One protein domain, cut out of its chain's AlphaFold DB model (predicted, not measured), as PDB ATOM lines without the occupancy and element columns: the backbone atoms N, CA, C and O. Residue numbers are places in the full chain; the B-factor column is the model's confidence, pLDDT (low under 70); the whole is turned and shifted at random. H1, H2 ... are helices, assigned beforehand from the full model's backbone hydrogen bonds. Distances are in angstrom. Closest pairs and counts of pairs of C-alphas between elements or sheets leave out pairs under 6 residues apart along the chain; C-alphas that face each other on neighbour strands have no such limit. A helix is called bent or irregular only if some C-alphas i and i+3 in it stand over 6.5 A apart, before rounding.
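This is residues 2 to 66 of the 129 residues of an uncharacterized protein of Rhizophagus irregularis (UniProt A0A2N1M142). Two longer helices, H3 and H4, run opposite ways at a shallow tilt and are widely spaced, joined by a long loop of which residues 38 to 44 stick out beyond them. Towards the other end two short helices, H1 and H2, meet in a corner, and residues 19 to 25 make a second free loop from H2 back to H3. The printed part has 65 residues, with four named helices in the order H1, H2, H3, H4 and no named strand, class all helix. It is elongated, 41 by 26 by 18 A, and only just loose, close to compact, with a radius of gyration of the C-alphas of 13.3 A.

H1, residues 4 to 9, and H2, residues 12 to 18, touch only at the corner by their tight link, about perpendicular at 87 degrees; their closest C-alphas, Leu 9 and Cys 17, are 6.6 A apart. H1 only just touches H3, residues 26 to 35, with 3 pairs of C-alphas within 8 A, the closest being Trp 5 and Phe 30 at 6.6 A; they run opposite ways at a steep tilt of 55 degrees. H2 and H3 are apart. H3 and H4, residues 49 to 62, form a helical hairpin with a shallow tilt of 21 degrees, opposite ways. They only just touch, with 3 pairs of C-alphas within 8 A, H4 with residues 55 to 58 alone; the closest C-alphas, Leu 33 and Lys 55, are 6.3 A apart. H4 is apart from H1 and H2. Every O i to N i+4 pair is within hydrogen-bond range in H1, H3 and H4, but 0 of 3 in H2, where 3 of 4 O i to N i+3 pairs are.

H1 begins at C-alpha 4, (292.371, 241.750, 262.868). H2 is irregular, C-alphas 13 and 16 being 7.9 A apart. H3 is 13.7 A long from first to last C-alpha, and H4, 19.8 A long, ends at C-alpha 62, (277.957, 242.541, 269.991).

The C-alphas farthest apart, Tyr 21 and Ser 43, are 41.2 A from each other. The printed part has no cut, and the link from H3 to H4 is long. Mean pLDDT of the printed part is 76.3, and the model's confidence is under 70 at residues 2 to 3 and 35 to 47.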
ATOM      1  N   VAL A   2     299.116 239.896 263.441       47.66
ATOM      2  CA  VAL A   2     298.094 239.963 264.507       47.66
ATOM      3  C   VAL A   2     296.739 239.931 263.813       47.66
ATOM      4  O   VAL A   2     296.479 240.775 262.949       47.66
ATOM      5  N   GLN A   3     295.939 238.904 264.086       67.81
ATOM      6  CA  GLN A   3     294.699 238.690 263.351       67.81
ATOM      7  C   GLN A   3     293.764 239.865 263.685       67.81
ATOM      8  O   GLN A   3     293.669 240.275 264.837       67.81
ATOM      9  N   HIS A   4     293.117 240.488 262.692       71.75
ATOM     10  CA  HIS A   4     292.371 241.750 262.868       71.75
ATOM     11  C   HIS A   4     291.355 241.740 264.032       71.75
ATOM     12  O   HIS A   4     291.058 242.794 264.601       71.75
ATOM     13  N   TRP A   5     290.858 240.562 264.416       77.06
ATOM     14  CA  TRP A   5     289.981 240.372 265.570       77.06
ATOM     15  C   TRP A   5     290.696 240.539 266.921       77.06
ATOM     16  O   TRP A   5     290.103 241.103 267.834       77.06
ATOM     17  N   GLU A   6     291.973 240.167 267.061       82.00
ATOM     18  CA  GLU A   6     292.752 240.376 268.295       82.00
ATOM     19  C   GLU A   6     292.863 241.870 268.610       82.00
ATOM     20  O   GLU A   6     292.654 242.304 269.744       82.00
ATOM     21  N   LYS A   7     293.120 242.690 267.581       85.44
ATOM     22  CA  LYS A   7     293.159 244.152 267.719       85.44
ATOM     23  C   LYS A   7     291.805 244.711 268.157       85.44
ATOM     24  O   LYS A   7     291.772 245.644 268.954       85.44
ATOM     25  N   PHE A   8     290.703 244.153 267.652       84.38
ATOM     26  CA  PHE A   8     289.358 244.536 268.074       84.38
ATOM     27  C   PHE A   8     289.089 244.147 269.532       84.38
ATOM     28  O   PHE A   8     288.651 244.996 270.305       84.38
ATOM     29  N   LEU A   9     289.369 242.905 269.934       85.75
ATOM     30  CA  LEU A   9     289.127 242.436 271.304       85.75
ATOM     31  C   LEU A   9     289.948 243.208 272.338       85.75
ATOM     32  O   LEU A   9     289.474 243.459 273.443       85.75
ATOM     33  N   ASN A  10     291.158 243.626 271.970       87.62
ATOM     34  CA  ASN A  10     292.050 244.366 272.857       87.62
ATOM     35  C   ASN A  10     291.675 245.841 273.056       87.62
ATOM     36  O   ASN A  10     292.295 246.515 273.880       87.62
ATOM     37  N   LEU A  11     290.654 246.355 272.362       87.06
ATOM     38  CA  LEU A  11     290.112 247.680 272.656       87.06
ATOM     39  C   LEU A  11     289.506 247.698 274.064       87.06
ATOM     40  O   LEU A  11     288.737 246.810 274.424       87.06
ATOM     41  N   ASN A  12     289.785 248.749 274.841       84.81
ATOM     42  CA  ASN A  12     289.317 248.849 276.230       84.81
ATOM     43  C   ASN A  12     287.788 248.714 276.356       84.81
ATOM     44  O   ASN A  12     287.289 248.021 277.240       84.81
ATOM     45  N   ARG A  13     287.045 249.296 275.403       82.06
ATOM     46  CA  ARG A  13     285.579 249.186 275.315       82.06
ATOM     47  C   ARG A  13     285.060 247.748 275.178       82.06
ATOM     48  O   ARG A  13     283.952 247.468 275.605       82.06
ATOM     49  N   ASN A  14     285.875 246.834 274.647       86.81
ATOM     50  CA  ASN A  14     285.524 245.433 274.412       86.81
ATOM     51  C   ASN A  14     286.001 244.522 275.556       86.81
ATOM     52  O   ASN A  14     286.094 243.308 275.392       86.81
ATOM     53  N   GLY A  15     286.308 245.084 276.733       85.69
ATOM     54  CA  GLY A  15     286.762 244.325 277.900       85.69
ATOM     55  C   GLY A  15     285.859 243.138 278.251       85.69
ATOM     56  O   GLY A  15     286.372 242.056 278.518       85.69
ATOM     57  N   LYS A  16     284.534 243.306 278.145       84.00
ATOM     58  CA  LYS A  16     283.546 242.240 278.385       84.00
ATOM     59  C   LYS A  16     283.754 241.017 277.485       84.00
ATOM     60  O   LYS A  16     283.649 239.893 277.957       84.00
ATOM     61  N   CYS A  17     284.121 241.226 276.219       82.50
ATOM     62  CA  CYS A  17     284.354 240.165 275.235       82.50
ATOM     63  C   CYS A  17     285.564 239.274 275.577       82.50
ATOM     64  O   CYS A  17     285.699 238.184 275.028       82.50
ATOM     65  N   ARG A  18     286.451 239.738 276.466       83.88
ATOM     66  CA  ARG A  18     287.644 239.007 276.921       83.88
ATOM     67  C   ARG A  18     287.428 238.268 278.242       83.88
ATOM     68  O   ARG A  18     288.366 237.653 278.743       83.88
ATOM     69  N   HIS A  19     286.240 238.356 278.841       84.31
ATOM     70  CA  HIS A  19     286.009 237.742 280.140       84.31
ATOM     71  C   HIS A  19     286.031 236.204 280.024       84.31
ATOM     72  O   HIS A  19     285.366 235.671 279.138       84.31
ATOM     73  N   PRO A  20     286.704 235.466 280.933       78.50
ATOM     74  CA  PRO A  20     286.813 234.002 280.868       78.50
ATOM     75  C   PRO A  20     285.503 233.199 280.784       78.50
ATOM     76  O   PRO A  20     285.534 232.045 280.377       78.50
ATOM     77  N   TYR A  21     284.354 233.774 281.164       83.81
ATOM     78  CA  TYR A  21     283.046 233.109 281.056       83.81
ATOM     79  C   TYR A  21     282.413 233.262 279.663       83.81
ATOM     80  O   TYR A  21     281.413 232.614 279.365       83.81
ATOM     81  N   VAL A  22     282.964 234.125 278.803       80.38
ATOM     82  CA  VAL A  22     282.492 234.332 277.432       80.38
ATOM     83  C   VAL A  22     283.113 233.251 276.553       80.38
ATOM     84  O   VAL A  22     284.209 233.405 276.023       80.38
ATOM     85  N   ASN A  23     282.408 232.127 276.417       84.31
ATOM     86  CA  ASN A  23     282.810 231.026 275.543       84.31
ATOM     87  C   ASN A  23     282.403 231.316 274.088       84.31
ATOM     88  O   ASN A  23     281.420 230.775 273.582       84.31
ATOM     89  N   VAL A  24     283.126 232.230 273.441       84.56
ATOM     90  CA  VAL A  24     282.893 232.628 272.046       84.56
ATOM     91  C   VAL A  24     284.126 232.299 271.214       84.56
ATOM     92  O   VAL A  24     285.231 232.747 271.515       84.56
ATOM     93  N   ASP A  25     283.927 231.565 270.119       87.44
ATOM     94  CA  ASP A  25     284.951 231.406 269.087       87.44
ATOM     95  C   ASP A  25     285.056 232.711 268.286       87.44
ATOM     96  O   ASP A  25     284.302 232.964 267.339       87.44
ATOM     97  N   TRP A  26     285.977 233.579 268.703       84.38
ATOM     98  CA  TRP A  26     286.176 234.887 268.087       84.38
ATOM     99  C   TRP A  26     286.690 234.807 266.655       84.38
ATOM    100  O   TRP A  26     286.299 235.636 265.830       84.38
ATOM    101  N   HIS A  27     287.509 233.806 266.337       83.69
ATOM    102  CA  HIS A  27     287.994 233.601 264.980       83.69
ATOM    103  C   HIS A  27     286.822 233.287 264.042       83.69
ATOM    104  O   HIS A  27     286.631 233.968 263.032       83.69
ATOM    105  N   TYR A  28     285.974 232.323 264.413       82.88
ATOM    106  CA  TYR A  28     284.796 231.964 263.628       82.88
ATOM    107  C   TYR A  28     283.745 233.080 263.601       82.88
ATOM    108  O   TYR A  28     283.156 233.357 262.558       82.88
ATOM    109  N   THR A  29     283.548 233.787 264.714       85.38
ATOM    110  CA  THR A  29     282.630 234.935 264.783       85.38
ATOM    111  C   THR A  29     283.039 236.027 263.796       85.38
ATOM    112  O   THR A  29     282.210 236.514 263.026       85.38
ATOM    113  N   PHE A  30     284.324 236.392 263.755       83.06
ATOM    114  CA  PHE A  30     284.824 237.380 262.799       83.06
ATOM    115  C   PHE A  30     284.812 236.879 261.361       83.06
ATOM    116  O   PHE A  30     284.555 237.677 260.453       83.06
ATOM    117  N   LEU A  31     285.043 235.579 261.156       81.31
ATOM    118  CA  LEU A  31     284.855 234.942 259.861       81.31
ATOM    119  C   LEU A  31     283.405 235.116 259.400       81.31
ATOM    120  O   LEU A  31     283.208 235.593 258.296       81.31
ATOM    121  N   LEU A  32     282.394 234.844 260.231       80.00
ATOM    122  CA  LEU A  32     280.980 235.035 259.874       80.00
ATOM    123  C   LEU A  32     280.615 236.504 259.624       80.00
ATOM    124  O   LEU A  32     279.990 236.819 258.614       80.00
ATOM    125  N   LEU A  33     281.075 237.417 260.485       78.75
ATOM    126  CA  LEU A  33     280.903 238.866 260.301       78.75
ATOM    127  C   LEU A  33     281.577 239.395 259.023       78.75
ATOM    128  O   LEU A  33     281.340 240.535 258.613       78.75
ATOM    129  N   SER A  34     282.473 238.612 258.423       72.56
ATOM    130  CA  SER A  34     283.198 238.964 257.202       72.56
ATOM    131  C   SER A  34     282.756 238.132 255.992       72.56
ATOM    132  O   SER A  34     282.821 238.645 254.884       72.56
ATOM    133  N   ARG A  35     282.221 236.920 256.184       61.59
ATOM    134  CA  ARG A  35     281.808 235.976 255.132       61.59
ATOM    135  C   ARG A  35     280.526 236.349 254.411       61.59
ATOM    136  O   ARG A  35     280.368 235.960 253.263       61.59
ATOM    137  N   GLU A  36     279.662 237.177 254.995       54.84
ATOM    138  CA  GLU A  36     278.543 237.761 254.231       54.84
ATOM    139  C   GLU A  36     279.024 238.640 253.051       54.84
ATOM    140  O   GLU A  36     278.224 239.041 252.209       54.84
ATOM    141  N   ILE A  37     280.330 238.936 252.979       51.50
ATOM    142  CA  ILE A  37     281.001 239.624 251.866       51.50
ATOM    143  C   ILE A  37     281.577 238.613 250.845       51.50
ATOM    144  O   ILE A  37     281.768 238.974 249.687       51.50
ATOM    145  N   GLU A  38     281.806 237.349 251.227       47.16
ATOM    146  CA  GLU A  38     282.502 236.331 250.418       47.16
ATOM    147  C   GLU A  38     281.584 235.365 249.649       47.16
ATOM    148  O   GLU A  38     282.013 234.815 248.639       47.16
ATOM    149  N   ASP A  39     280.302 235.215 250.006       47.38
ATOM    150  CA  ASP A  39     279.346 234.429 249.186       47.38
ATOM    151  C   ASP A  39     279.072 235.072 247.796       47.38
ATOM    152  O   ASP A  39     278.300 234.557 246.989       47.38
ATOM    153  N   LYS A  40     279.733 236.202 247.498       47.09
ATOM    154  CA  LYS A  40     279.841 236.852 246.184       47.09
ATOM    155  C   LYS A  40     281.296 236.969 245.700       47.09
ATOM    156  O   LYS A  40     281.641 237.947 245.037       47.09
ATOM    157  N   ILE A  41     282.163 235.992 245.979       47.97
ATOM    158  CA  ILE A  41     283.426 235.832 245.230       47.97
ATOM    159  C   ILE A  41     283.087 235.297 243.828       47.97
ATOM    160  O   ILE A  41     283.434 234.192 243.444       47.97
ATOM    161  N   ASP A  42     282.345 236.097 243.071       45.28
ATOM    162  CA  ASP A  42     282.506 236.178 241.636       45.28
ATOM    163  C   ASP A  42     282.169 237.618 241.234       45.28
ATOM    164  O   ASP A  42     281.037 238.092 241.335       45.28
ATOM    165  N   SER A  43     283.213 238.330 240.822       46.53
ATOM    166  CA  SER A  43     283.259 239.740 240.421       46.53
ATOM    167  C   SER A  43     283.206 240.811 241.534       46.53
ATOM    168  O   SER A  43     282.168 241.247 242.025       46.53
ATOM    169  N   THR A  44     284.386 241.407 241.734       45.69
ATOM    170  CA  THR A  44     284.621 242.782 242.208       45.69
ATOM    171  C   THR A  44     284.590 242.995 243.723       45.69
ATOM    172  O   THR A  44     283.600 242.732 244.394       45.69
ATOM    173  N   TYR A  45     285.672 243.583 244.246       55.03
ATOM    174  CA  TYR A  45     285.815 244.156 245.591       55.03
ATOM    175  C   TYR A  45     284.812 245.305 245.839       55.03
ATOM    176  O   TYR A  45     285.188 246.463 246.002       55.03
ATOM    177  N   SER A  46     283.516 245.004 245.822       55.78
ATOM    178  CA  SER A  46     282.434 245.965 245.985       55.78
ATOM    179  C   SER A  46     281.749 245.734 247.326       55.78
ATOM    180  O   SER A  46     280.991 244.782 247.520       55.78
ATOM    181  N   THR A  47     282.021 246.610 248.292       63.44
ATOM    182  CA  THR A  47     281.290 246.621 249.560       63.44
ATOM    183  C   THR A  47     279.910 247.227 249.338       63.44
ATOM    184  O   THR A  47     279.775 248.437 249.153       63.44
ATOM    185  N   SER A  48     278.865 246.403 249.392       78.62
ATOM    186  CA  SER A  48     277.490 246.902 249.379       78.62
ATOM    187  C   SER A  48     277.199 247.725 250.639       78.62
ATOM    188  O   SER A  48     277.502 247.298 251.757       78.62
ATOM    189  N   ILE A  49     276.540 248.879 250.475       82.62
ATOM    190  CA  ILE A  49     276.038 249.699 251.593       82.62
ATOM    191  C   ILE A  49     275.170 248.851 252.533       82.62
ATOM    192  O   ILE A  49     275.230 249.022 253.749       82.62
ATOM    193  N   PHE A  50     274.391 247.917 251.983       81.69
ATOM    194  CA  PHE A  50     273.555 247.010 252.763       81.69
ATOM    195  C   PHE A  50     274.392 246.103 253.675       81.69
ATOM    196  O   PHE A  50     274.154 246.061 254.880       81.69
ATOM    197  N   LEU A  51     275.416 245.443 253.124       79.56
ATOM    198  CA  LEU A  51     276.308 244.561 253.886       79.56
ATOM    199  C   LEU A  51     277.091 245.340 254.948       79.56
ATOM    200  O   LEU A  51     277.232 244.882 256.078       79.56
ATOM    201  N   SER A  52     277.536 246.555 254.618       82.25
ATOM    202  CA  SER A  52     278.207 247.442 255.571       82.25
ATOM    203  C   SER A  52     277.287 247.844 256.732       82.25
ATOM    204  O   SER A  52     277.679 247.744 257.896       82.25
ATOM    205  N   LYS A  53     276.034 248.228 256.443       86.12
ATOM    206  CA  LYS A  53     275.030 248.546 257.474       86.12
ATOM    207  C   LYS A  53     274.735 247.343 258.368       86.12
ATOM    208  O   LYS A  53     274.733 247.501 259.586       86.12
ATOM    209  N   ARG A  54     274.540 246.161 257.780       83.69
ATOM    210  CA  ARG A  54     274.286 244.912 258.510       83.69
ATOM    211  C   ARG A  54     275.468 244.537 259.405       83.69
ATOM    212  O   ARG A  54     275.282 244.340 260.599       83.69
ATOM    213  N   LYS A  55     276.697 244.560 258.878       84.75
ATOM    214  CA  LYS A  55     277.918 244.321 259.665       84.75
ATOM    215  C   LYS A  55     278.059 245.316 260.815       84.75
ATOM    216  O   LYS A  55     278.349 244.908 261.936       84.75
ATOM    217  N   LYS A  56     277.828 246.609 260.558       87.38
ATOM    218  CA  LYS A  56     277.833 247.645 261.599       87.38
ATOM    219  C   LYS A  56     276.819 247.318 262.695       87.38
ATOM    220  O   LYS A  56     277.188 247.358 263.859       87.38
ATOM    221  N   GLN A  57     275.581 246.985 262.329       88.00
ATOM    222  CA  GLN A  57     274.540 246.613 263.289       88.00
ATOM    223  C   GLN A  57     274.969 245.414 264.136       88.00
ATOM    224  O   GLN A  57     274.950 245.519 265.357       88.00
ATOM    225  N   SER A  58     275.446 244.327 263.523       87.69
ATOM    226  CA  SER A  58     275.917 243.145 264.254       87.69
ATOM    227  C   SER A  58     277.050 243.470 265.229       87.69
ATOM    228  O   SER A  58     277.031 243.007 266.365       87.69
ATOM    229  N   VAL A  59     278.014 244.301 264.818       85.81
ATOM    230  CA  VAL A  59     279.107 244.735 265.701       85.81
ATOM    231  C   VAL A  59     278.580 245.608 266.838       85.81
ATOM    232  O   VAL A  59     278.957 245.370 267.974       85.81
ATOM    233  N   THR A  60     277.691 246.567 266.566       88.62
ATOM    234  CA  THR A  60     277.081 247.427 267.595       88.62
ATOM    235  C   THR A  60     276.284 246.623 268.624       88.62
ATOM    236  O   THR A  60     276.336 246.941 269.807       88.62
ATOM    237  N   LEU A  61     275.563 245.583 268.194       87.31
ATOM    238  CA  LEU A  61     274.870 244.665 269.101       87.31
ATOM    239  C   LEU A  61     275.873 243.881 269.957       87.31
ATOM    240  O   LEU A  61     275.733 243.839 271.174       87.31
ATOM    241  N   LEU A  62     276.906 243.315 269.327       85.19
ATOM    242  CA  LEU A  62     277.957 242.541 269.991       85.19
ATOM    243  C   LEU A  62     278.725 243.358 271.044       85.19
ATOM    244  O   LEU A  62     279.132 242.811 272.065       85.19
ATOM    245  N   THR A  63     278.948 244.649 270.790       84.81
ATOM    246  CA  THR A  63     279.666 245.561 271.694       84.81
ATOM    247  C   THR A  63     278.754 246.305 272.666       84.81
ATOM    248  O   THR A  63     279.241 247.150 273.414       84.81
ATOM    249  N   GLU A  64     277.449 246.013 272.664       85.88
ATOM    250  CA  GLU A  64     276.439 246.709 273.468       85.88
ATOM    251  C   GLU A  64     276.433 248.243 273.261       85.88
ATOM    252  O   GLU A  64     276.063 249.017 274.143       85.88
ATOM    253  N   GLU A  65     276.837 248.714 272.077       84.94
ATOM    254  CA  GLU A  65     276.940 250.142 271.733       84.94
ATOM    255  C   GLU A  65     275.597 250.739 271.257       84.94
ATOM    256  O   GLU A  65     275.556 251.798 270.623       84.94
ATOM    257  N   ILE A  66     274.476 250.071 271.544       85.62
ATOM    258  CA  ILE A  66     273.138 250.593 271.248       85.62
ATOM    259  C   ILE A  66     272.902 251.866 272.080       85.62
ATOM    260  O   ILE A  66     273.243 251.900 273.265       85.62
TER     261      ILE A  66